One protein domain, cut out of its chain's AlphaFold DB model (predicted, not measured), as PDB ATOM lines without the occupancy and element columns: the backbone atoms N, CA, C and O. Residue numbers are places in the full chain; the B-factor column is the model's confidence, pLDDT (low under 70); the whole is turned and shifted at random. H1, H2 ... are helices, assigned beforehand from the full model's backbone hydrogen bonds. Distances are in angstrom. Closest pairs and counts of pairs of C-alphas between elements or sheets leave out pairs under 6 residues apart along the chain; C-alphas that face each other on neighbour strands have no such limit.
ATOM      1  N   ILE A 368     -42.240  16.748  13.466       93.50
ATOM      2  CA  ILE A 368     -43.263  17.797  13.559       93.50
ATOM      3  C   ILE A 368     -42.729  19.080  14.228       93.50
ATOM      4  O   ILE A 368     -43.161  20.186  13.892       93.50
ATOM      5  N   CYS A 369     -41.769  18.959  15.152       95.12
ATOM      6  CA  CYS A 369     -41.076  20.103  15.745       95.12
ATOM      7  C   CYS A 369     -40.057  20.671  14.755       95.12
ATOM      8  O   CYS A 369     -40.025  21.877  14.528       95.12
ATOM      9  N   TRP A 370     -39.264  19.795  14.131       95.19
ATOM     10  CA  TRP A 370     -38.216  20.175  13.177       95.19
ATOM     11  C   TRP A 370     -38.745  20.786  11.878       95.19
ATOM     12  O   TRP A 370     -38.090  21.621  11.277       95.19
ATOM     13  N   ASN A 371     -39.942  20.413  11.433       93.50
ATOM     14  CA  ASN A 371     -40.545  20.962  10.217       93.50
ATOM     15  C   ASN A 371     -41.554  22.085  10.508       93.50
ATOM     16  O   ASN A 371     -42.251  22.550   9.597       93.50
ATOM     17  N   ALA A 372     -41.654  22.538  11.763       95.38
ATOM     18  CA  ALA A 372     -42.518  23.652  12.127       95.38
ATOM     19  C   ALA A 372     -42.122  24.919  11.348       95.38
ATOM     20  O   ALA A 372     -40.949  25.231  11.184       95.38
ATOM     21  N   ARG A 373     -43.113  25.681  10.871       96.06
ATOM     22  CA  ARG A 373     -42.889  26.913  10.081       96.06
ATOM     23  C   ARG A 373     -43.041  28.204  10.887       96.06
ATOM     24  O   ARG A 373     -43.057  29.288  10.317       96.06
ATOM     25  N   SER A 374     -43.226  28.097  12.199       96.25
ATOM     26  CA  SER A 374     -43.293  29.248  13.098       96.25
ATOM     27  C   SER A 374     -42.894  28.861  14.518       96.25
ATOM     28  O   SER A 374     -43.075  27.710  14.924       96.25
ATOM     29  N   ALA A 375     -42.430  29.851  15.286       96.94
ATOM     30  CA  ALA A 375     -42.094  29.708  16.702       96.94
ATOM     31  C   ALA A 375     -43.255  29.120  17.515       96.94
ATOM     32  O   ALA A 375     -43.076  28.144  18.238       96.94
ATOM     33  N   ARG A 376     -44.467  29.653  17.317       96.88
ATOM     34  CA  ARG A 376     -45.688  29.174  17.975       96.88
ATOM     35  C   ARG A 376     -45.966  27.701  17.687       96.88
ATOM     36  O   ARG A 376     -46.207  26.940  18.616       96.88
ATOM     37  N   ALA A 377     -45.934  27.294  16.415       96.94
ATOM     38  CA  ALA A 377     -46.183  25.900  16.048       96.94
ATOM     39  C   ALA A 377     -45.118  24.966  16.642       96.94
ATOM     40  O   ALA A 377     -45.456  23.913  17.175       96.94
ATOM     41  N   CYS A 378     -43.844  25.374  16.604       97.31
ATOM     42  CA  CYS A 378     -42.752  24.608  17.199       97.31
ATOM     43  C   CYS A 378     -42.954  24.423  18.709       97.31
ATOM     44  O   CYS A 378     -42.934  23.291  19.188       97.31
ATOM     45  N   LEU A 379     -43.228  25.507  19.444       97.56
ATOM     46  CA  LEU A 379     -43.458  25.454  20.886       97.56
ATOM     47  C   LEU A 379     -44.661  24.573  21.242       97.56
ATOM     48  O   LEU A 379     -44.535  23.695  22.088       97.56
ATOM     49  N   GLN A 380     -45.799  24.753  20.564       96.75
ATOM     50  CA  GLN A 380     -46.996  23.930  20.776       96.75
ATOM     51  C   GLN A 380     -46.692  22.437  20.594       96.75
ATOM     52  O   GLN A 380     -47.075  21.617  21.431       96.75
ATOM     53  N   ASN A 381     -45.941  22.090  19.547       95.75
ATOM     54  CA  ASN A 381     -45.518  20.717  19.306       95.75
ATOM     55  C   ASN A 381     -44.591  20.218  20.424       95.75
ATOM     56  O   ASN A 381     -44.893  19.188  21.023       95.75
ATOM     57  N   LEU A 382     -43.536  20.969  20.771       95.88
ATOM     58  CA  LEU A 382     -42.578  20.633  21.839       95.88
ATOM     59  C   LEU A 382     -43.254  20.398  23.198       95.88
ATOM     60  O   LEU A 382     -42.815  19.552  23.972       95.88
ATOM     61  N   GLN A 383     -44.327  21.132  23.489       95.50
ATOM     62  CA  GLN A 383     -45.095  20.988  24.726       95.50
ATOM     63  C   GLN A 383     -45.969  19.728  24.740       95.50
ATOM     64  O   GLN A 383     -46.212  19.163  25.810       95.50
ATOM     65  N   SER A 384     -46.414  19.284  23.563       93.12
ATOM     66  CA  SER A 384     -47.265  18.104  23.394       93.12
ATOM     67  C   SER A 384     -46.484  16.786  23.375       93.12
ATOM     68  O   SER A 384     -46.988  15.785  23.878       93.12
ATOM     69  N   ILE A 385     -45.253  16.786  22.854       92.00
ATOM     70  CA  ILE A 385     -44.450  15.571  22.675       92.00
ATOM     71  C   ILE A 385     -43.678  15.165  23.948       92.00
ATOM     72  O   ILE A 385     -43.503  15.959  24.883       92.00
ATOM     73  N   PRO A 386     -43.176  13.919  24.012       91.75
ATOM     74  CA  PRO A 386     -42.212  13.492  25.019       91.75
ATOM     75  C   PRO A 386     -40.898  14.291  24.918       91.75
ATOM     76  O   PRO A 386     -40.482  14.642  23.813       91.75
ATOM     77  N   PRO A 387     -40.217  14.568  26.047       90.12
ATOM     78  CA  PRO A 387     -38.942  15.278  26.027       90.12
ATOM     79  C   PRO A 387     -37.853  14.442  25.344       90.12
ATOM     80  O   PRO A 387     -37.846  13.210  25.438       90.12
ATOM     81  N   GLN A 388     -36.901  15.124  24.705       92.19
ATOM     82  CA  GLN A 388     -35.725  14.484  24.120       92.19
ATOM     83  C   GLN A 388     -34.903  13.762  25.194       92.19
ATOM     84  O   GLN A 388     -34.866  14.145  26.367       92.19
ATOM     85  N   ARG A 389     -34.246  12.678  24.784       93.00
ATOM     86  CA  ARG A 389     -33.417  11.837  25.652       93.00
ATOM     87  C   ARG A 389     -31.992  11.810  25.133       93.00
ATOM     88  O   ARG A 389     -31.774  11.981  23.943       93.00
ATOM     89  N   LYS A 390     -31.019  11.547  26.002       94.06
ATOM     90  CA  LYS A 390     -29.616  11.388  25.592       94.06
ATOM     91  C   LYS A 390     -29.362   9.998  25.016       94.06
ATOM     92  O   LYS A 390     -29.957   9.024  25.487       94.06
ATOM     93  N   LEU A 391     -28.452   9.901  24.048       94.69
ATOM     94  CA  LEU A 391     -28.085   8.638  23.407       94.69
ATOM     95  C   LEU A 391     -27.578   7.617  24.434       94.69
ATOM     96  O   LEU A 391     -28.174   6.551  24.586       94.69
ATOM     97  N   SER A 392     -26.529   7.954  25.189       94.12
ATOM     98  CA  SER A 392     -25.886   6.997  26.096       94.12
ATOM     99  C   SER A 392     -26.771   6.538  27.257       94.12
ATOM    100  O   SER A 392     -26.743   5.360  27.630       94.12
ATOM    101  N   SER A 393     -27.617   7.417  27.807       92.62
ATOM    102  CA  SER A 393     -28.563   7.032  28.865       92.62
ATOM    103  C   SER A 393     -29.677   6.133  28.331       92.62
ATOM    104  O   SER A 393     -30.038   5.155  28.984       92.62
ATOM    105  N   THR A 394     -30.176   6.413  27.127       94.06
ATOM    106  CA  THR A 394     -31.210   5.599  26.479       94.06
ATOM    107  C   THR A 394     -30.667   4.224  26.089       94.06
ATOM    108  O   THR A 394     -31.301   3.208  26.363       94.06
ATOM    109  N   LEU A 395     -29.445   4.163  25.556       94.88
ATOM    110  CA  LEU A 395     -28.761   2.903  25.266       94.88
ATOM    111  C   LEU A 395     -28.503   2.083  26.540       94.88
ATOM    112  O   LEU A 395     -28.672   0.866  26.544       94.88
ATOM    113  N   SER A 396     -28.152   2.743  27.646       93.00
ATOM    114  CA  SER A 396     -27.993   2.081  28.948       93.00
ATOM    115  C   SER A 396     -29.312   1.492  29.458       93.00
ATOM    116  O   SER A 396     -29.313   0.391  30.000       93.00
ATOM    117  N   GLN A 397     -30.445   2.166  29.230       91.06
ATOM    118  CA  GLN A 397     -31.771   1.629  29.561       91.06
ATOM    119  C   GLN A 397     -32.119   0.386  28.733       91.06
ATOM    120  O   GLN A 397     -32.771  -0.519  29.254       91.06
ATOM    121  N   LEU A 398     -31.658   0.294  27.478       90.81
ATOM    122  CA  LEU A 398     -31.844  -0.910  26.659       90.81
ATOM    123  C   LEU A 398     -31.085  -2.126  27.216       90.81
ATOM    124  O   LEU A 398     -31.540  -3.249  27.035       90.81
ATOM    125  N   ARG A 399     -29.969  -1.913  27.927       87.00
ATOM    126  CA  ARG A 399     -29.175  -2.984  28.556       87.00
ATOM    127  C   ARG A 399     -29.840  -3.580  29.802       87.00
ATOM    128  O   ARG A 399     -29.572  -4.725  30.147       87.00
ATOM    129  N   ILE A 400     -30.669  -2.808  30.504       83.06
ATOM    130  CA  ILE A 400     -31.296  -3.249  31.757       83.06
ATOM    131  C   ILE A 400     -32.448  -4.219  31.431       83.06
ATOM    132  O   ILE A 400     -33.358  -3.828  30.689       83.06
ATOM    133  N   PRO A 401     -32.460  -5.448  31.985       71.50
ATOM    134  CA  PRO A 401     -33.575  -6.376  31.817       71.50
ATOM    135  C   PRO A 401     -34.872  -5.747  32.332       71.50
ATOM    136  O   PRO A 401     -34.902  -5.217  33.443       71.50
ATOM    137  N   SER A 402     -35.943  -5.788  31.539       64.88
ATOM    138  CA  SER A 402     -37.241  -5.277  31.987       64.88
ATOM    139  C   SER A 402     -37.734  -6.100  33.187       64.88
ATOM    140  O   SER A 402     -37.811  -7.328  33.078       64.88
ATOM    141  N   PRO A 403     -38.074  -5.478  34.332       58.81
ATOM    142  CA  PRO A 403     -38.605  -6.211  35.472       58.81
ATOM    143  C   PRO A 403     -39.944  -6.843  35.084       58.81
ATOM    144  O   PRO A 403     -40.874  -6.159  34.659       58.81
ATOM    145  N   SER A 404     -40.060  -8.158  35.260       55.16
ATOM    146  CA  SER A 404     -41.192  -8.998  34.836       55.16
ATOM    147  C   SER A 404     -42.547  -8.673  35.495       55.16
ATOM    148  O   SER A 404     -43.519  -9.395  35.296       55.16
ATOM    149  N   SER A 405     -42.634  -7.612  36.298       53.47
ATOM    150  CA  SER A 405     -43.766  -7.316  37.181       53.47
ATOM    151  C   SER A 405     -44.190  -5.843  37.226       53.47
ATOM    152  O   SER A 405     -45.159  -5.531  37.921       53.47
ATOM    153  N   GLN A 406     -43.558  -4.933  36.471       52.69
ATOM    154  CA  GLN A 406     -44.015  -3.541  36.363       52.69
ATOM    155  C   GLN A 406     -44.172  -3.108  34.907       52.69
ATOM    156  O   GLN A 406     -43.278  -3.269  34.082       52.69
ATOM    157  N   LYS A 407     -45.344  -2.539  34.604       57.88
ATOM    158  CA  LYS A 407     -45.661  -1.892  33.330       57.88
ATOM    159  C   LYS A 407     -44.909  -0.554  33.296       57.88
ATOM    160  O   LYS A 407     -45.480   0.481  33.628       57.88
ATOM    161  N   GLU A 408     -43.605  -0.585  33.022       59.94
ATOM    162  CA  GLU A 408     -42.847   0.647  32.791       59.94
ATOM    163  C   GLU A 408     -43.475   1.404  31.610       59.94
ATOM    164  O   GLU A 408     -43.934   0.772  30.652       59.94
ATOM    165  N   PRO A 409     -43.557   2.746  31.674       65.94
ATOM    166  CA  PRO A 409     -44.023   3.520  30.536       65.94
ATOM    167  C   PRO A 409     -43.106   3.254  29.331       65.94
ATOM    168  O   PRO A 409     -41.891   3.127  29.516       65.94
ATOM    169  N   PRO A 410     -43.663   3.170  28.110       73.31
ATOM    170  CA  PRO A 410     -42.875   2.901  26.916       73.31
ATOM    171  C   PRO A 410     -41.774   3.952  26.752       73.31
ATOM    172  O   PRO A 410     -41.938   5.136  27.069       73.31
ATOM    173  N   LEU A 411     -40.613   3.501  26.281       87.19
ATOM    174  CA  LEU A 411     -39.489   4.373  25.982       87.19
ATOM    175  C   LEU A 411     -39.816   5.197  24.727       87.19
ATOM    176  O   LEU A 411     -39.690   4.729  23.604       87.19
ATOM    177  N   GLU A 412     -40.246   6.439  24.928       92.00
ATOM    178  CA  GLU A 412     -40.587   7.344  23.825       92.00
ATOM    179  C   GLU A 412     -39.347   8.035  23.246       92.00
ATOM    180  O   GLU A 412     -38.611   8.722  23.967       92.00
ATOM    181  N   VAL A 413     -39.142   7.869  21.938       93.62
ATOM    182  CA  VAL A 413     -38.027   8.412  21.147       93.62
ATOM    183  C   VAL A 413     -38.525   8.658  19.714       93.62
ATOM    184  O   VAL A 413     -39.310   7.862  19.202       93.62
ATOM    185  N   SER A 414     -38.072   9.728  19.054       94.69
ATOM    186  CA  SER A 414     -38.385  10.009  17.638       94.69
ATOM    187  C   SER A 414     -37.895   8.904  16.698       94.69
ATOM    188  O   SER A 414     -37.024   8.108  17.066       94.69
ATOM    189  N   ALA A 415     -38.400   8.860  15.461       93.94
ATOM    190  CA  ALA A 415     -37.957   7.848  14.507       93.94
ATOM    191  C   ALA A 415     -36.457   7.970  14.182       93.94
ATOM    192  O   ALA A 415     -35.739   6.967  14.207       93.94
ATOM    193  N   PHE A 416     -35.952   9.200  14.034       94.50
ATOM    194  CA  PHE A 416     -34.517   9.446  13.867       94.50
ATOM    195  C   PHE A 416     -33.715   9.072  15.126       94.50
ATOM    196  O   PHE A 416     -32.657   8.454  15.031       94.50
ATOM    197  N   GLY A 417     -34.232   9.330  16.330       95.69
ATOM    198  CA  GLY A 417     -33.586   8.853  17.554       95.69
ATOM    199  C   GLY A 417     -33.508   7.322  17.631       95.69
ATOM    200  O   GLY A 417     -32.481   6.773  18.028       95.69
ATOM    201  N   MET A 418     -34.552   6.618  17.187       95.50
ATOM    202  CA  MET A 418     -34.563   5.155  17.098       95.50
ATOM    203  C   MET A 418     -33.565   4.636  16.057       95.50
ATOM    204  O   MET A 418     -32.878   3.644  16.322       95.50
ATOM    205  N   PHE A 419     -33.411   5.340  14.932       94.56
ATOM    206  CA  PHE A 419     -32.356   5.085  13.952       94.56
ATOM    207  C   PHE A 419     -30.948   5.246  14.547       94.56
ATOM    208  O   PHE A 419     -30.121   4.342  14.408       94.56
ATOM    209  N   THR A 420     -30.675   6.317  15.298       96.19
ATOM    210  CA  THR A 420     -29.394   6.462  16.013       96.19
ATOM    211  C   THR A 420     -29.172   5.311  16.999       96.19
ATOM    212  O   THR A 420     -28.077   4.748  17.067       96.19
ATOM    213  N   LEU A 421     -30.201   4.912  17.754       96.88
ATOM    214  CA  LEU A 421     -30.087   3.831  18.738       96.88
ATOM    215  C   LEU A 421     -29.737   2.489  18.093       96.88
ATOM    216  O   LEU A 421     -28.862   1.789  18.600       96.88
ATOM    217  N   VAL A 422     -30.353   2.132  16.962       95.81
ATOM    218  CA  VAL A 422     -29.988   0.883  16.274       95.81
ATOM    219  C   VAL A 422     -28.572   0.951  15.697       95.81
ATOM    220  O   VAL A 422     -27.857  -0.049  15.730       95.81
ATOM    221  N   LYS A 423     -28.099   2.127  15.260       94.12
ATOM    222  CA  LYS A 423     -26.688   2.327  14.877       94.12
ATOM    223  C   LYS A 423     -25.735   2.153  16.059       94.12
ATOM    224  O   LYS A 423     -24.674   1.556  15.898       94.12
ATOM    225  N   ALA A 424     -26.134   2.567  17.258       96.56
ATOM    226  CA  ALA A 424     -25.366   2.288  18.465       96.56
ATOM    227  C   ALA A 424     -25.312   0.794  18.797       96.56
ATOM    228  O   ALA A 424     -24.255   0.305  19.186       96.56
ATOM    229  N   LEU A 425     -26.394   0.047  18.569       96.06
ATOM    230  CA  LEU A 425     -26.379  -1.413  18.700       96.06
ATOM    231  C   LEU A 425     -25.467  -2.074  17.657       96.06
ATOM    232  O   LEU A 425     -24.740  -2.999  18.005       96.06
ATOM    233  N   HIS A 426     -25.423  -1.564  16.420       92.81
ATOM    234  CA  HIS A 426     -24.433  -1.992  15.419       92.81
ATOM    235  C   HIS A 426     -22.993  -1.778  15.889       92.81
ATOM    236  O   HIS A 426     -22.155  -2.637  15.643       92.81
ATOM    237  N   CYS A 427     -22.703  -0.685  16.603       93.19
ATOM    238  CA  CYS A 427     -21.379  -0.461  17.192       93.19
ATOM    239  C   CYS A 427     -21.011  -1.582  18.171       93.19
ATOM    240  O   CYS A 427     -19.911  -2.123  18.110       93.19
ATOM    241  N   LEU A 428     -21.959  -1.996  19.020       93.00
ATOM    242  CA  LEU A 428     -21.745  -3.091  19.971       93.00
ATOM    243  C   LEU A 428     -21.574  -4.439  19.269       93.00
ATOM    244  O   LEU A 428     -20.711  -5.215  19.667       93.00
ATOM    245  N   VAL A 429     -22.358  -4.709  18.219       91.12
ATOM    246  CA  VAL A 429     -22.185  -5.907  17.381       91.12
ATOM    247  C   VAL A 429     -20.788  -5.910  16.764       91.12
ATOM    248  O   VAL A 429     -20.069  -6.897  16.885       91.12
ATOM    249  N   TRP A 430     -20.366  -4.803  16.155       89.94
ATOM    250  CA  TRP A 430     -19.042  -4.685  15.546       89.94
ATOM    251  C   TRP A 430     -17.930  -4.931  16.575       89.94
ATOM    252  O   TRP A 430     -17.079  -5.789  16.363       89.94
ATOM    253  N   GLN A 431     -17.983  -4.270  17.735       88.88
ATOM    254  CA  GLN A 431     -16.985  -4.434  18.798       88.88
ATOM    255  C   GLN A 431     -16.934  -5.873  19.322       88.88
ATOM    256  O   GLN A 431     -15.853  -6.445  19.438       88.88
ATOM    257  N   ALA A 432     -18.092  -6.474  19.610       88.00
ATOM    258  CA  ALA A 432     -18.161  -7.837  20.126       88.00
ATOM    259  C   ALA A 432     -17.640  -8.863  19.113       88.00
ATOM    260  O   ALA A 432     -16.937  -9.786  19.499       88.00
ATOM    261  N   THR A 433     -17.952  -8.692  17.827       84.50
ATOM    262  CA  THR A 433     -17.505  -9.609  16.765       84.50
ATOM    263  C   THR A 433     -16.007  -9.493  16.472       84.50
ATOM    264  O   THR A 433     -15.354 -10.511  16.259       84.50
ATOM    265  N   HIS A 434     -15.436  -8.283  16.505       81.38
ATOM    266  CA  HIS A 434     -14.013  -8.054  16.213       81.38
ATOM    267  C   HIS A 434     -13.088  -8.385  17.394       81.38
ATOM    268  O   HIS A 434     -11.931  -8.746  17.179       81.38
ATOM    269  N   HIS A 435     -13.585  -8.289  18.632       81.12
ATOM    270  CA  HIS A 435     -12.838  -8.616  19.854       81.12
ATOM    271  C   HIS A 435     -13.206  -9.981  20.457       81.12
ATOM    272  O   HIS A 435     -12.910 -10.229  21.625       81.12
ATOM    273  N   ASP A 436     -13.835 -10.868  19.682       78.88
ATOM    274  CA  ASP A 436     -14.181 -12.235  20.093       78.88
ATOM    275  C   ASP A 436     -12.928 -13.131  20.183       78.88
ATOM    276  O   ASP A 436     -12.661 -13.988  19.336       78.88
ATOM    277  N   LEU A 437     -12.104 -12.863  21.199       64.56
ATOM    278  CA  LEU A 437     -10.824 -13.526  21.456       64.56
ATOM    279  C   LEU A 437     -10.996 -15.011  21.775       64.56
ATOM    280  O   LEU A 437     -10.166 -15.808  21.345       64.56
ATOM    281  N   ASP A 438     -12.074 -15.380  22.476       60.50
ATOM    282  CA  ASP A 438     -12.363 -16.774  22.829       60.50
ATOM    283  C   ASP A 438     -12.383 -17.646  21.567       60.50
ATOM    284  O   ASP A 438     -11.780 -18.714  21.550       60.50
ATOM    285  N   ARG A 439     -12.944 -17.142  20.460       60.94
ATOM    286  CA  ARG A 439     -12.961 -17.850  19.170       60.94
ATOM    287  C   ARG A 439     -11.681 -17.729  18.350       60.94
ATOM    288  O   ARG A 439     -11.425 -18.593  17.519       60.94
ATOM    289  N   LEU A 454     -29.539 -26.706  14.065       63.97
ATOM    290  CA  LEU A 454     -28.352 -25.938  13.661       63.97
ATOM    291  C   LEU A 454     -27.644 -26.591  12.465       63.97
ATOM    292  O   LEU A 454     -26.921 -25.924  11.733       63.97
ATOM    293  N   ASN A 455     -27.923 -27.873  12.213       65.12
ATOM    294  CA  ASN A 455     -27.514 -28.546  10.990       65.12
ATOM    295  C   ASN A 455     -28.286 -27.941   9.803       65.12
ATOM    296  O   ASN A 455     -29.517 -27.872   9.815       65.12
ATOM    297  N   ASN A 456     -27.566 -27.538   8.755       73.06
ATOM    298  CA  ASN A 456     -28.110 -26.888   7.555       73.06
ATOM    299  C   ASN A 456     -28.617 -25.448   7.775       73.06
ATOM    300  O   ASN A 456     -29.635 -25.059   7.192       73.06
ATOM    301  N   LEU A 457     -27.918 -24.640   8.584       80.50
ATOM    302  CA  LEU A 457     -28.234 -23.214   8.741       80.50
ATOM    303  C   LEU A 457     -28.261 -22.487   7.383       80.50
ATOM    304  O   LEU A 457     -29.174 -21.701   7.131       80.50
ATOM    305  N   ASP A 458     -27.350 -22.850   6.470       77.12
ATOM    306  CA  ASP A 458     -27.343 -22.376   5.077       77.12
ATOM    307  C   ASP A 458     -28.661 -22.645   4.366       77.12
ATOM    308  O   ASP A 458     -29.223 -21.768   3.718       77.12
ATOM    309  N   GLN A 459     -29.168 -23.876   4.473       80.00
ATOM    310  CA  GLN A 459     -30.374 -24.289   3.771       80.00
ATOM    311  C   GLN A 459     -31.600 -23.585   4.346       80.00
ATOM    312  O   GLN A 459     -32.480 -23.195   3.584       80.00
ATOM    313  N   GLN A 460     -31.653 -23.397   5.667       82.31
ATOM    314  CA  GLN A 460     -32.745 -22.681   6.324       82.31
ATOM    315  C   GLN A 460     -32.760 -21.209   5.920       82.31
ATOM    316  O   GLN A 460     -33.801 -20.718   5.481       82.31
ATOM    317  N   LEU A 461     -31.607 -20.541   5.979       79.50
ATOM    318  CA  LEU A 461     -31.466 -19.141   5.590       79.50
ATOM    319  C   LEU A 461     -31.722 -18.942   4.085       79.50
ATOM    320  O   LEU A 461     -32.424 -18.014   3.693       79.50
ATOM    321  N   ALA A 462     -31.250 -19.863   3.239       73.69
ATOM    322  CA  ALA A 462     -31.498 -19.847   1.797       73.69
ATOM    323  C   ALA A 462     -32.950 -20.191   1.415       73.69
ATOM    324  O   ALA A 462     -33.410 -19.798   0.340       73.69
ATOM    325  N   SER A 463     -33.661 -20.964   2.245       81.12
ATOM    326  CA  SER A 463     -35.068 -21.316   2.013       81.12
ATOM    327  C   SER A 463     -36.029 -20.194   2.403       81.12
ATOM    328  O   SER A 463     -37.042 -20.008   1.730       81.12
ATOM    329  N   ASP A 464     -35.692 -19.437   3.447       78.81
ATOM    330  CA  ASP A 464     -36.493 -18.337   3.965       78.81
ATOM    331  C   ASP A 464     -35.576 -17.244   4.533       78.81
ATOM    332  O   ASP A 464     -35.134 -17.300   5.677       78.81
ATOM    333  N   PHE A 465     -35.305 -16.216   3.733       75.94
ATOM    334  CA  PHE A 465     -34.528 -15.053   4.168       75.94
ATOM    335  C   PHE A 465     -35.421 -13.947   4.766       75.94
ATOM    336  O   PHE A 465     -35.054 -12.774   4.814       75.94
ATOM    337  N   SER A 466     -36.647 -14.269   5.185       77.62
ATOM    338  CA  SER A 466     -37.530 -13.273   5.787       77.62
ATOM    339  C   SER A 466     -36.982 -12.781   7.130       77.62
ATOM    340  O   SER A 466     -36.349 -13.521   7.886       77.62
ATOM    341  N   GLY A 467     -37.271 -11.518   7.461       75.00
ATOM    342  CA  GLY A 467     -36.914 -10.933   8.758       75.00
ATOM    343  C   GLY A 467     -37.311 -11.813   9.957       75.00
ATOM    344  O   GLY A 467     -36.454 -12.062  10.803       75.00
ATOM    345  N   PRO A 468     -38.549 -12.347  10.029       84.50
ATOM    346  CA  PRO A 468     -38.952 -13.264  11.095       84.50
ATOM    347  C   PRO A 468     -38.087 -14.526  11.194       84.50
ATOM    348  O   PRO A 468     -37.762 -14.949  12.304       84.50
ATOM    349  N   ASN A 469     -37.684 -15.115  10.062       85.06
ATOM    350  CA  ASN A 469     -36.823 -16.293  10.086       85.06
ATOM    351  C   ASN A 469     -35.400 -15.949  10.539       85.06
ATOM    352  O   ASN A 469     -34.871 -16.639  11.407       85.06
ATOM    353  N   VAL A 470     -34.819 -14.849  10.043       85.62
ATOM    354  CA  VAL A 470     -33.505 -14.363  10.504       85.62
ATOM    355  C   VAL A 470     -33.515 -14.182  12.021       85.62
ATOM    356  O   VAL A 470     -32.668 -14.740  12.702       85.62
ATOM    357  N   VAL A 471     -34.519 -13.493  12.565       87.50
ATOM    358  CA  VAL A 471     -34.650 -13.234  14.011       87.50
ATOM    359  C   VAL A 471     -34.761 -14.529  14.812       87.50
ATOM    360  O   VAL A 471     -34.079 -14.694  15.826       87.50
ATOM    361  N   LYS A 472     -35.588 -15.466  14.340       89.69
ATOM    362  CA  LYS A 472     -35.747 -16.786  14.954       89.69
ATOM    363  C   LYS A 472     -34.421 -17.550  14.984       89.69
ATOM    364  O   LYS A 472     -34.083 -18.121  16.018       89.69
ATOM    365  N   LEU A 473     -33.684 -17.565  13.874       88.19
ATOM    366  CA  LEU A 473     -32.389 -18.238  13.775       88.19
ATOM    367  C   LEU A 473     -31.335 -17.555  14.657       88.19
ATOM    368  O   LEU A 473     -30.637 -18.246  15.396       88.19
ATOM    369  N   THR A 474     -31.265 -16.217  14.667       89.06
ATOM    370  CA  THR A 474     -30.348 -15.459  15.534       89.06
ATOM    371  C   THR A 474     -30.545 -15.838  17.000       89.06
ATOM    372  O   THR A 474     -29.578 -16.188  17.671       89.06
ATOM    373  N   ALA A 475     -31.789 -15.845  17.493       87.88
ATOM    374  CA  ALA A 475     -32.085 -16.186  18.885       87.88
ATOM    375  C   ALA A 475     -31.628 -17.611  19.253       87.88
ATOM    376  O   ALA A 475     -31.096 -17.843  20.339       87.88
ATOM    377  N   GLN A 476     -31.791 -18.570  18.337       85.19
ATOM    378  CA  GLN A 476     -31.375 -19.958  18.553       85.19
ATOM    379  C   GLN A 476     -29.857 -20.112  18.625       85.19
ATOM    380  O   GLN A 476     -29.360 -20.851  19.475       85.19
ATOM    381  N   VAL A 477     -29.135 -19.427  17.739       84.69
ATOM    382  CA  VAL A 477     -27.674 -19.493  17.661       84.69
ATOM    383  C   VAL A 477     -27.039 -18.765  18.849       84.69
ATOM    384  O   VAL A 477     -26.169 -19.322  19.515       84.69
ATOM    385  N   VAL A 478     -27.515 -17.559  19.175       85.06
ATOM    386  CA  VAL A 478     -26.975 -16.746  20.275       85.06
ATOM    387  C   VAL A 478     -27.166 -17.429  21.634       85.06
ATOM    388  O   VAL A 478     -26.222 -17.485  22.416       85.06
ATOM    389  N   HIS A 479     -28.337 -18.020  21.900       76.38
ATOM    390  CA  HIS A 479     -28.606 -18.725  23.163       76.38
ATOM    391  C   HIS A 479     -27.735 -19.984  23.348       76.38
ATOM    392  O   HIS A 479     -27.573 -20.467  24.469       76.38
ATOM    393  N   ARG A 480     -27.225 -20.583  22.266       66.88
ATOM    394  CA  ARG A 480     -26.573 -21.906  22.311       66.88
ATOM    395  C   ARG A 480     -25.063 -21.871  22.111       66.88
ATOM    396  O   ARG A 480     -24.400 -22.764  22.622       66.88
ATOM    397  N   GLY A 481     -24.544 -20.882  21.386       59.03
ATOM    398  CA  GLY A 481     -23.120 -20.783  21.047       59.03
ATOM    399  C   GLY A 481     -22.487 -19.412  21.293       59.03
ATOM    400  O   GLY A 481     -21.323 -19.232  20.957       59.03
ATOM    401  N   GLY A 482     -23.219 -18.432  21.834       60.78
ATOM    402  CA  GLY A 482     -22.692 -17.086  22.063       60.78
ATOM    403  C   GLY A 482     -22.084 -16.900  23.455       60.78
ATOM    404  O   GLY A 482     -22.680 -17.300  24.456       60.78
ATOM    405  N   ALA A 483     -20.946 -16.200  23.536       69.88
ATOM    406  CA  ALA A 483     -20.509 -15.540  24.766       69.88
ATOM    407  C   ALA A 483     -21.653 -14.685  25.351       69.88
ATOM    408  O   ALA A 483     -22.478 -14.145  24.605       69.88
ATOM    409  N   SER A 484     -21.694 -14.512  26.678       82.19
ATOM    410  CA  SER A 484     -22.753 -13.751  27.375       82.19
ATOM    411  C   SER A 484     -22.971 -12.344  26.793       82.19
ATOM    412  O   SER A 484     -24.097 -11.840  26.779       82.19
ATOM    413  N   THR A 485     -21.920 -11.751  26.223       88.06
ATOM    414  CA  THR A 485     -21.941 -10.502  25.453       88.06
ATOM    415  C   THR A 485     -22.935 -10.529  24.286       88.06
ATOM    416  O   THR A 485     -23.736  -9.606  24.153       88.06
ATOM    417  N   PHE A 486     -22.940 -11.579  23.457       89.31
ATOM    418  CA  PHE A 486     -23.833 -11.671  22.295       89.31
ATOM    419  C   PHE A 486     -25.294 -11.857  22.706       89.31
ATOM    420  O   PHE A 486     -26.173 -11.265  22.081       89.31
ATOM    421  N   SER A 487     -25.556 -12.608  23.785       89.94
ATOM    422  CA  SER A 487     -26.901 -12.702  24.372       89.94
ATOM    423  C   SER A 487     -27.390 -11.334  24.828       89.94
ATOM    424  O   SER A 487     -28.480 -10.921  24.450       89.94
ATOM    425  N   SER A 488     -26.547 -10.584  25.545       91.12
ATOM    426  CA  SER A 488     -26.897  -9.238  26.000       91.12
ATOM    427  C   SER A 488     -27.209  -8.294  24.834       91.12
ATOM    428  O   SER A 488     -28.207  -7.578  24.884       91.12
ATOM    429  N   ILE A 489     -26.415  -8.312  23.758       93.44
ATOM    430  CA  ILE A 489     -26.680  -7.486  22.568       93.44
ATOM    431  C   ILE A 489     -27.974  -7.929  21.866       93.44
ATOM    432  O   ILE A 489     -28.758  -7.080  21.435       93.44
ATOM    433  N   ASN A 490     -28.229  -9.237  21.766       94.06
ATOM    434  CA  ASN A 490     -29.464  -9.759  21.183       94.06
ATOM    435  C   ASN A 490     -30.705  -9.298  21.968       94.06
ATOM    436  O   ASN A 490     -31.665  -8.844  21.342       94.06
ATOM    437  N   ASP A 491     -30.648  -9.346  23.300       92.56
ATOM    438  CA  ASP A 491     -31.721  -8.893  24.190       92.56
ATOM    439  C   ASP A 491     -31.949  -7.379  24.067       92.56
ATOM    440  O   ASP A 491     -33.090  -6.915  24.010       92.56
ATOM    441  N   MET A 492     -30.870  -6.591  23.948       94.44
ATOM    442  CA  MET A 492     -30.960  -5.151  23.677       94.44
ATOM    443  C   MET A 492     -31.659  -4.866  22.339       94.44
ATOM    444  O   MET A 492     -32.473  -3.945  22.262       94.44
ATOM    445  N   LEU A 493     -31.379  -5.653  21.293       95.38
ATOM    446  CA  LEU A 493     -32.063  -5.551  19.997       95.38
ATOM    447  C   LEU A 493     -33.548  -5.928  20.098       95.38
ATOM    448  O   LEU A 493     -34.374  -5.279  19.458       95.38
ATOM    449  N   ASP A 494     -33.908  -6.941  20.887       93.44
ATOM    450  CA  ASP A 494     -35.311  -7.335  21.092       93.44
ATOM    451  C   ASP A 494     -36.084  -6.274  21.890       93.44
ATOM    452  O   ASP A 494     -37.215  -5.913  21.543       93.44
ATOM    453  N   LYS A 495     -35.443  -5.679  22.903       92.62
ATOM    454  CA  LYS A 495     -35.997  -4.544  23.651       92.62
ATOM    455  C   LYS A 495     -36.131  -3.293  22.780       92.62
ATOM    456  O   LYS A 495     -37.119  -2.570  22.910       92.62
ATOM    457  N   TRP A 496     -35.182  -3.048  21.876       95.06
ATOM    458  CA  TRP A 496     -35.279  -1.967  20.892       95.06
ATOM    459  C   TRP A 496     -36.489  -2.159  19.968       95.06
ATOM    460  O   TRP A 496     -37.248  -1.211  19.786       95.06
ATOM    461  N   LEU A 497     -36.726  -3.374  19.447       93.94
ATOM    462  CA  LEU A 497     -37.889  -3.648  18.588       93.94
ATOM    463  C   LEU A 497     -39.197  -3.447  19.355       93.94
ATOM    464  O   LEU A 497     -40.092  -2.752  18.886       93.94
ATOM    465  N   THR A 498     -39.270  -3.999  20.567       91.50
ATOM    466  CA  THR A 498     -40.431  -3.830  21.446       91.50
ATOM    467  C   THR A 498     -40.705  -2.347  21.701       91.50
ATOM    468  O   THR A 498     -41.848  -1.910  21.654       91.50
ATOM    469  N   THR A 499     -39.647  -1.562  21.924       91.88
ATOM    470  CA  THR A 499     -39.750  -0.107  22.077       91.88
ATOM    471  C   THR A 499     -40.311   0.533  20.815       91.88
ATOM    472  O   THR A 499     -41.273   1.280  20.920       91.88
ATOM    473  N   TRP A 500     -39.749   0.222  19.642       92.12
ATOM    474  CA  TRP A 500     -40.180   0.754  18.346       92.12
ATOM    475  C   TRP A 500     -41.673   0.531  18.085       92.12
ATOM    476  O   TRP A 500     -42.363   1.474  17.708       92.12
ATOM    477  N   GLU A 501     -42.163  -0.684  18.337       90.62
ATOM    478  CA  GLU A 501     -43.555  -1.087  18.100       90.62
ATOM    479  C   GLU A 501     -44.544  -0.529  19.137       90.62
ATOM    480  O   GLU A 501     -45.729  -0.387  18.843       90.62
ATOM    481  N   GLN A 502     -44.081  -0.234  20.357       89.81
ATOM    482  CA  GLN A 502     -44.929   0.223  21.466       89.81
ATOM    483  C   GLN A 502     -44.920   1.740  21.680       89.81
ATOM    484  O   GLN A 502     -45.595   2.213  22.603       89.81
ATOM    485  N   ARG A 503     -44.169   2.507  20.876       90.06
ATOM    486  CA  ARG A 503     -44.186   3.975  20.963       90.06
ATOM    487  C   ARG A 503     -45.611   4.481  20.805       90.06
ATOM    488  O   ARG A 503     -46.386   3.972  20.003       90.06
ATOM    489  N   THR A 504     -45.966   5.496  21.574       89.81
ATOM    490  CA  THR A 504     -47.250   6.185  21.408       89.81
ATOM    491  C   THR A 504     -47.110   7.359  20.448       89.81
ATOM    492  O   THR A 504     -48.036   7.647  19.685       89.81
ATOM    493  N   TRP A 505     -45.931   7.985  20.420       88.56
ATOM    494  CA  TRP A 505     -45.619   9.091  19.526       88.56
ATOM    495  C   TRP A 505     -44.851   8.607  18.300       88.56
ATOM    496  O   TRP A 505     -43.788   7.998  18.400       88.56
ATOM    497  N   HIS A 506     -45.404   8.919  17.134       87.38
ATOM    498  CA  HIS A 506     -44.871   8.535  15.833       87.38
ATOM    499  C   HIS A 506     -44.688   9.780  14.971       87.38
ATOM    500  O   HIS A 506     -45.464  10.736  15.077       87.38
ATOM    501  N   ASP A 507     -43.716   9.746  14.063       83.81
ATOM    502  CA  ASP A 507     -43.513  10.785  13.049       83.81
ATOM    503  C   ASP A 507     -44.508  10.569  11.883       83.81
ATOM    504  O   ASP A 507     -44.142  10.375  10.721       83.81
ATOM    505  N   MET A 508     -45.803  10.521  12.226       65.31
ATOM    506  CA  MET A 508     -46.903  10.087  11.357       65.31
ATOM    507  C   MET A 508     -46.908  10.837  10.023       65.31
ATOM    508  O   MET A 508     -46.956  12.065   9.980       65.31
ATOM    509  N   GLY A 509     -46.904  10.079   8.924       70.25
ATOM    510  CA  GLY A 509     -46.873  10.616   7.561       70.25
ATOM    511  C   GLY A 509     -45.476  10.969   7.042       70.25
ATOM    512  O   GLY A 509     -45.372  11.378   5.891       70.25
ATOM    513  N   LEU A 510     -44.425  10.799   7.853       74.19
ATOM    514  CA  LEU A 510     -43.018  10.940   7.459       74.19
ATOM    515  C   LEU A 510     -42.207   9.651   7.679       74.19
ATOM    516  O   LEU A 510     -41.203   9.438   6.998       74.19
ATOM    517  N   GLU A 511     -42.651   8.764   8.574       76.44
ATOM    518  CA  GLU A 511     -42.083   7.416   8.716       76.44
ATOM    519  C   GLU A 511     -42.151   6.649   7.384       76.44
ATOM    520  O   GLU A 511     -43.158   6.695   6.673       76.44
ATOM    521  N   ASN A 512     -41.073   5.936   7.045       71.31
ATOM    522  CA  ASN A 512     -40.873   5.239   5.760       71.31
ATOM    523  C   ASN A 512     -40.651   6.129   4.527       71.31
ATOM    524  O   ASN A 512     -40.488   5.604   3.427       71.31
ATOM    525  N   ILE A 513     -40.602   7.458   4.678       73.56
ATOM    526  CA  ILE A 513     -40.231   8.369   3.579       73.56
ATOM    527  C   ILE A 513     -38.710   8.548   3.488       73.56
ATOM    528  O   ILE A 513     -38.182   8.862   2.422       73.56
ATOM    529  N   SER A 514     -37.994   8.332   4.591       77.12
ATOM    530  CA  SER A 514     -36.535   8.339   4.635       77.12
ATOM    531  C   SER A 514     -36.017   7.188   5.491       77.12
ATOM    532  O   SER A 514     -36.689   6.750   6.421       77.12
ATOM    533  N   PHE A 515     -34.799   6.711   5.222       76.12
ATOM    534  CA  PHE A 515     -34.214   5.625   6.019       76.12
ATOM    535  C   PHE A 515     -33.921   6.045   7.468       76.12
ATOM    536  O   PHE A 515     -33.889   5.198   8.354       76.12
ATOM    537  N   SER A 516     -33.694   7.340   7.736       83.12
ATOM    538  CA  SER A 516     -33.524   7.834   9.109       83.12
ATOM    539  C   SER A 516     -34.846   7.807   9.876       83.12
ATOM    540  O   SER A 516     -34.833   7.799  11.102       83.12
ATOM    541  N   LEU A 517     -35.974   7.716   9.167       87.75
ATOM    542  CA  LEU A 517     -37.316   7.539   9.713       87.75
ATOM    543  C   LEU A 517     -37.877   6.119   9.475       87.75
ATOM    544  O   LEU A 517     -39.033   5.863   9.804       87.75
ATOM    545  N   ASP A 518     -37.069   5.199   8.933       85.50
ATOM    546  CA  ASP A 518     -37.349   3.760   8.819       85.50
ATOM    547  C   ASP A 518     -36.145   2.935   9.313       85.50
ATOM    548  O   ASP A 518     -35.304   2.472   8.536       85.50
ATOM    549  N   PRO A 519     -36.011   2.769  10.638       88.81
ATOM    550  CA  PRO A 519     -34.872   2.082  11.231       88.81
ATOM    551  C   PRO A 519     -34.986   0.550  11.221       88.81
ATOM    552  O   PRO A 519     -33.992  -0.134  11.491       88.81
ATOM    553  N   LEU A 520     -36.163  -0.016  10.930       87.25
ATOM    554  CA  LEU A 520     -36.417  -1.459  11.025       87.25
ATOM    555  C   LEU A 520     -35.515  -2.298  10.103       87.25
ATOM    556  O   LEU A 520     -35.023  -3.343  10.546       87.25
ATOM    557  N   PRO A 521     -35.228  -1.867   8.862       84.69
ATOM    558  CA  PRO A 521     -34.231  -2.514   8.031       84.69
ATOM    559  C   PRO A 521     -32.865  -2.641   8.756       84.69
ATOM    560  O   PRO A 521     -32.300  -3.730   8.882       84.69
ATOM    561  N   PHE A 522     -32.355  -1.570   9.366       86.69
ATOM    562  CA  PHE A 522     -31.064  -1.620  10.067       86.69
ATOM    563  C   PHE A 522     -31.084  -2.535  11.292       86.69
ATOM    564  O   PHE A 522     -30.071  -3.159  11.601       86.69
ATOM    565  N   TRP A 523     -32.227  -2.681  11.956       92.81
ATOM    566  CA  TRP A 523     -32.381  -3.665  13.026       92.81
ATOM    567  C   TRP A 523     -32.261  -5.106  12.509       92.81
ATOM    568  O   TRP A 523     -31.533  -5.914  13.091       92.81
ATOM    569  N   ARG A 524     -32.895  -5.423  11.370       87.75
ATOM    570  CA  ARG A 524     -32.770  -6.747  10.727       87.75
ATOM    571  C   ARG A 524     -31.325  -7.036  10.335       87.75
ATOM    572  O   ARG A 524     -30.857  -8.155  10.528       87.75
ATOM    573  N   LEU A 525     -30.610  -6.024   9.841       86.00
ATOM    574  CA  LEU A 525     -29.193  -6.141   9.503       86.00
ATOM    575  C   LEU A 525     -28.330  -6.470  10.735       86.00
ATOM    576  O   LEU A 525     -27.456  -7.325  10.651       86.00
ATOM    577  N   ALA A 526     -28.604  -5.862  11.894       90.62
ATOM    578  CA  ALA A 526     -27.886  -6.185  13.133       90.62
ATOM    579  C   ALA A 526     -28.125  -7.642  13.571       90.62
ATOM    580  O   ALA A 526     -27.180  -8.350  13.921       90.62
ATOM    581  N   LYS A 527     -29.380  -8.114  13.506       91.50
ATOM    582  CA  LYS A 527     -29.731  -9.519  13.789       91.50
ATOM    583  C   LYS A 527     -29.035 -10.486  12.831       91.50
ATOM    584  O   LYS A 527     -28.568 -11.538  13.268       91.50
ATOM    585  N   LEU A 528     -28.935 -10.117  11.554       88.06
ATOM    586  CA  LEU A 528     -28.219 -10.889  10.545       88.06
ATOM    587  C   LEU A 528     -26.719 -10.968  10.852       88.06
ATOM    588  O   LEU A 528     -26.173 -12.063  10.828       88.06
ATOM    589  N   PHE A 529     -26.053  -9.867  11.212       87.31
ATOM    590  CA  PHE A 529     -24.633  -9.917  11.589       87.31
ATOM    591  C   PHE A 529     -24.374 -10.789  12.820       87.31
ATOM    592  O   PHE A 529     -23.422 -11.569  12.823       87.31
ATOM    593  N   LEU A 530     -25.251 -10.737  13.828       88.69
ATOM    594  CA  LEU A 530     -25.171 -11.658  14.965       88.69
ATOM    595  C   LEU A 530     -25.335 -13.121  14.538       88.69
ATOM    596  O   LEU A 530     -24.575 -13.971  14.999       88.69
ATOM    597  N   LEU A 531     -26.296 -13.411  13.653       88.31
ATOM    598  CA  LEU A 531     -26.515 -14.756  13.115       88.31
ATOM    599  C   LEU A 531     -25.284 -15.262  12.361       88.31
ATOM    600  O   LEU A 531     -24.842 -16.381  12.603       88.31
ATOM    601  N   LEU A 532     -24.730 -14.439  11.473       84.81
ATOM    602  CA  LEU A 532     -23.580 -14.796  10.647       84.81
ATOM    603  C   LEU A 532     -22.334 -15.061  11.496       84.81
ATOM    604  O   LEU A 532     -21.638 -16.054  11.287       84.81
ATOM    605  N   HIS A 533     -22.082 -14.220  12.500       84.31
ATOM    606  CA  HIS A 533     -20.939 -14.389  13.394       84.31
ATOM    607  C   HIS A 533     -21.100 -15.596  14.319       84.31
ATOM    608  O   HIS A 533     -20.265 -16.504  14.331       84.31
ATOM    609  N   CYS A 534     -22.196 -15.657  15.078       84.19
ATOM    610  CA  CYS A 534     -22.406 -16.725  16.055       84.19
ATOM    611  C   CYS A 534     -22.657 -18.082  15.366       84.19
ATOM    612  O   CYS A 534     -22.325 -19.130  15.911       84.19
ATOM    613  N   GLY A 535     -23.206 -18.072  14.147       79.81
ATOM    614  CA  GLY A 535     -23.561 -19.260  13.370       79.81
ATOM    615  C   GLY A 535     -22.447 -19.785  12.472       79.81
ATOM    616  O   GLY A 535     -22.646 -20.819  11.846       79.81
ATOM    617  N   ARG A 536     -21.282 -19.120  12.422       77.19
ATOM    618  CA  ARG A 536     -20.185 -19.386  11.472       77.19
ATOM    619  C   ARG A 536     -19.843 -20.866  11.269       77.19
ATOM    620  O   ARG A 536     -19.711 -21.305  10.137       77.19
ATOM    621  N   GLU A 537     -19.713 -21.624  12.353       74.50
ATOM    622  CA  GLU A 537     -19.327 -23.049  12.328       74.50
ATOM    623  C   GLU A 537     -20.433 -23.987  11.834       74.50
ATOM    624  O   GLU A 537     -20.174 -25.142  11.510       74.50
ATOM    625  N   HIS A 538     -21.665 -23.488  11.777       77.31
ATOM    626  CA  HIS A 538     -22.841 -24.222  11.324       77.31
ATOM    627  C   HIS A 538     -23.182 -23.929   9.855       77.31
ATOM    628  O   HIS A 538     -24.096 -24.546   9.302       77.31
ATOM    629  N   PHE A 539     -22.459 -22.996   9.230       76.44
ATOM    630  CA  PHE A 539     -22.475 -22.797   7.788       76.44
ATOM    631  C   PHE A 539     -21.418 -23.693   7.134       76.44
ATOM    632  O   PHE A 539     -20.310 -23.869   7.645       76.44
ATOM    633  N   ALA A 540     -21.757 -24.271   5.990       72.56
ATOM    634  CA  ALA A 540     -20.842 -25.031   5.163       72.56
ATOM    635  C   ALA A 540     -19.672 -24.142   4.722       72.56
ATOM    636  O   ALA A 540     -19.840 -22.954   4.450       72.56
ATOM    637  N   ILE A 541     -18.485 -24.740   4.602       67.31
ATOM    638  CA  ILE A 541     -17.255 -24.034   4.209       67.31
ATOM    639  C   ILE A 541     -17.451 -23.282   2.879       67.31
ATOM    640  O   ILE A 541     -17.057 -22.124   2.773       67.31
ATOM    641  N   ASP A 542     -18.162 -23.891   1.927       65.44
ATOM    642  CA  ASP A 542     -18.441 -23.329   0.595       65.44
ATOM    643  C   ASP A 542     -19.698 -22.434   0.541       65.44
ATOM    644  O   ASP A 542     -20.200 -22.113  -0.540       65.44
ATOM    645  N   SER A 543     -20.267 -22.076   1.694       68.81
ATOM    646  CA  SER A 543     -21.451 -21.224   1.765       68.81
ATOM    647  C   SER A 543     -21.141 -19.768   1.424       68.81
ATOM    648  O   SER A 543     -20.145 -19.210   1.871       68.81
ATOM    649  N   GLU A 544     -22.056 -19.093   0.729       62.62
ATOM    650  CA  GLU A 544     -21.997 -17.637   0.519       62.62
ATOM    651  C   GLU A 544     -22.048 -16.837   1.837       62.62
ATOM    652  O   GLU A 544     -21.618 -15.689   1.895       62.62
ATOM    653  N   PHE A 545     -22.533 -17.456   2.916       66.31
ATOM    654  CA  PHE A 545     -22.608 -16.854   4.246       66.31
ATOM    655  C   PHE A 545     -21.317 -17.039   5.065       66.31
ATOM    656  O   PHE A 545     -21.182 -16.432   6.128       66.31
ATOM    657  N   SER A 546     -20.351 -17.838   4.582       59.12
ATOM    658  CA  SER A 546     -19.061 -18.077   5.252       59.12
ATOM    659  C   SER A 546     -17.989 -17.030   4.891       59.12
ATOM    660  O   SER A 546     -17.071 -16.790   5.685       59.12
ATOM    661  N   SER A 547     -18.124 -16.358   3.736       51.50
ATOM    662  CA  SER A 547     -17.103 -15.477   3.139       51.50
ATOM    663  C   SER A 547     -17.007 -14.073   3.744       51.50
ATOM    664  O   SER A 547     -16.048 -13.357   3.468       51.50
ATOM    665  N   LEU A 548     -17.954 -13.663   4.591       51.41
ATOM    666  CA  LEU A 548     -17.951 -12.326   5.211       51.41
ATOM    667  C   LEU A 548     -16.876 -12.154   6.296       51.41
ATOM    668  O   LEU A 548     -16.669 -11.044   6.767       51.41
ATOM    669  N   ASN A 549     -16.194 -13.238   6.689       45.03
ATOM    670  CA  ASN A 549     -15.261 -13.256   7.822       45.03
ATOM    671  C   ASN A 549     -13.883 -13.870   7.505       45.03
ATOM    672  O   ASN A 549     -13.087 -14.124   8.419       45.03
ATOM    673  N   THR A 550     -13.566 -14.154   6.240       35.75
ATOM    674  CA  THR A 550     -12.203 -14.535   5.838       35.75
ATOM    675  C   THR A 550     -11.369 -13.276   5.614       35.75
ATOM    676  O   THR A 550     -11.361 -12.716   4.528       35.75
ATOM    677  N   THR A 551     -10.696 -12.831   6.681       36.81
ATOM    678  CA  THR A 551      -9.549 -11.901   6.679       36.81
ATOM    679  C   THR A 551      -9.713 -10.629   5.837       36.81
ATOM    680  O   THR A 551      -9.283 -10.579   4.691       36.81
ATOM    681  N   GLY A 552     -10.254  -9.568   6.442       36.78
ATOM    682  CA  GLY A 552     -10.029  -8.184   5.997       36.78
ATOM    683  C   GLY A 552     -10.663  -7.750   4.670       36.78
ATOM    684  O   GLY A 552     -10.485  -6.595   4.301       36.78
ATOM    685  N   GLY A 553     -11.401  -8.620   3.974       37.25
ATOM    686  CA  GLY A 553     -12.185  -8.233   2.800       37.25
ATOM    687  C   GLY A 553     -13.399  -7.395   3.197       37.25
ATOM    688  O   GLY A 553     -14.131  -7.743   4.127       37.25
ATOM    689  N   THR A 554     -13.615  -6.279   2.511       47.50
ATOM    690  CA  THR A 554     -14.831  -5.475   2.657       47.50
ATOM    691  C   THR A 554     -16.013  -6.177   1.982       47.50
ATOM    692  O   THR A 554     -15.837  -7.004   1.082       47.50
ATOM    693  N   ILE A 555     -17.248  -5.840   2.375       49.47
ATOM    694  CA  ILE A 555     -18.447  -6.291   1.644       49.47
ATOM    695  C   ILE A 555     -18.316  -5.908   0.157       49.47
ATOM    696  O   ILE A 555     -18.632  -6.724  -0.708       49.47
ATOM    697  N   GLN A 556     -17.745  -4.733  -0.132       45.22
ATOM    698  CA  GLN A 556     -17.390  -4.256  -1.475       45.22
ATOM    699  C   GLN A 556     -16.476  -5.222  -2.256       45.22
ATOM    700  O   GLN A 556     -16.768  -5.525  -3.412       45.22
ATOM    701  N   ASP A 557     -15.433  -5.781  -1.637       40.09
ATOM    702  CA  ASP A 557     -14.468  -6.673  -2.311       40.09
ATOM    703  C   ASP A 557     -15.091  -8.013  -2.742       40.09
ATOM    704  O   ASP A 557     -14.722  -8.608  -3.763       40.09
ATOM    705  N   SER A 558     -16.091  -8.483  -1.990       46.34
ATOM    706  CA  SER A 558     -16.824  -9.713  -2.317       46.34
ATOM    707  C   SER A 558     -17.713  -9.578  -3.566       46.34
ATOM    708  O   SER A 558     -18.042 -10.583  -4.197       46.34
ATOM    709  N   HIS A 559     -18.051  -8.347  -3.974       46.94
ATOM    710  CA  HIS A 559     -18.848  -8.063  -5.172       46.94
ATOM    711  C   HIS A 559     -18.023  -8.047  -6.465       46.94
ATOM    712  O   HIS A 559     -18.506  -8.506  -7.500       46.94
ATOM    713  N   ALA A 560     -16.782  -7.551  -6.422       39.81
ATOM    714  CA  ALA A 560     -15.928  -7.421  -7.609       39.81
ATOM    715  C   ALA A 560     -15.465  -8.777  -8.180       39.81
ATOM    716  O   ALA A 560     -15.055  -8.871  -9.336       39.81
ATOM    717  N   SER A 561     -15.541  -9.841  -7.376       38.72
ATOM    718  CA  SER A 561     -14.955 -11.153  -7.665       38.72
ATOM    719  C   SER A 561     -15.949 -12.220  -8.156       38.72
ATOM    720  O   SER A 561     -15.517 -13.292  -8.588       38.72
ATOM    721  N   GLN A 562     -17.267 -11.964  -8.159       39.72
ATOM    722  CA  GLN A 562     -18.270 -12.978  -8.531       39.72
ATOM    723  C   GLN A 562     -18.772 -12.867  -9.983       39.72
ATOM    724  O   GLN A 562     -19.427 -11.907 -10.388       39.72
TER     725      GLN A 562
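What this domain is: This is residues 368 to 439 and 454 to 562 of the 592 residues of the protein "Fungal_trans domain-containing protein" of Penicillium antarcticum (UniProt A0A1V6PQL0). Three long helices, H3, H6 and H7, lie side by side as a triangle and H5 packs on H7 and H6, making a four-helix bundle; H2 crosses H3 and H6 on the outside, while H1 lies off beyond one end and H8 lies away from the bundle towards the other. Residues 403 to 408 stick out as a free loop, and H4 sits near H5. The printed part has 181 residues with eight named helices, H1 to H8 in order along the chain, and no named strand; its class is all helix. It is only just compact, close to loose, with a radius of gyration of the C-alphas of 19.0 A and spans of 62 by 44 by 30 A.

Where its parts are: H1 is residues 375 to 384, beginning at C-alpha 375 (-42.094, 29.708, 16.702). H2 is residues 391 to 399. H3, residues 415 to 434, is the longest helix by residues and measures 28.8 A from its first to its last C-alpha; C-alpha 415 is at (-37.957, 7.848, 14.507). H4 is residues 457 to 463. H5, residues 467 to 481, measures 20.9 A, H6, residues 484 to 502, 26.9 A, and H7, residues 520 to 534, 21.3 A. H8, residues 555 to 560, ends at C-alpha 560 (-15.928, -7.421, -7.609).

How they stand to each other: H6 is the hub, touching H2, H3, H5 and H7. H6 and H3 run opposite ways at a shallow tilt of 12 degrees, closest at the C-alphas of Val 429 and Ile 489, 7.0 A apart. H6 and H7 form a helical hairpin with a shallow tilt of 17 degrees; the C-alphas of Leu 493 and Trp 523 are closest, 7.2 A apart. H3 and H7 touch and run the same way at 11 degrees, a shallow tilt, with the C-alphas of His 426 and Ala 526 closest at 5.9 A. H5 touches H7 the same way at a shallow tilt of 33 degrees, only just short of steep; the closest C-alphas, of Thr 474 and Leu 531, are 4.6 A apart. H5 and H6 form another helical hairpin, touching with residues 475 to 479 and 486 to 490 alone, closest at the C-alphas of Val 478 and Ser 487, 5.8 A apart. H3 and H5 are apart. H2 touches residues 488 to 496 of H6 alone, about perpendicular but only just at 72 degrees, with the C-alphas of Leu 398 and Met 492 closest at 5.3 A. H2 also touches H3, at a steep tilt of 66 degrees, with the C-alphas of Leu 395 and Leu 421 closest at 6.7 A. H4 and H5 are close but not clearly touching, the closest C-alphas, of Leu 461 and Val 470, being 7.2 A apart. H1 and H8 touch no helix. In H1, H2, H3, H4, H6 and H7 every O i to N i+4 pair is within hydrogen-bond range; in H5 10 of 11 are, and in H8 0 of 2, beside 2 of 3 O i to N i+3 pairs.

The domain as a whole: The C-alphas farthest apart, of Arg 376 and Ile 541, are 61.9 A apart. Residues 440 to 453 are cut out, with 18.2 A between C-alphas 439 and 454. The links H2 to H3, H6 to H7 and H7 to H8 are long. The mean pLDDT of the printed part is 80.6; 40 residues are under 70, among them 402 to 409 and 541 to 562.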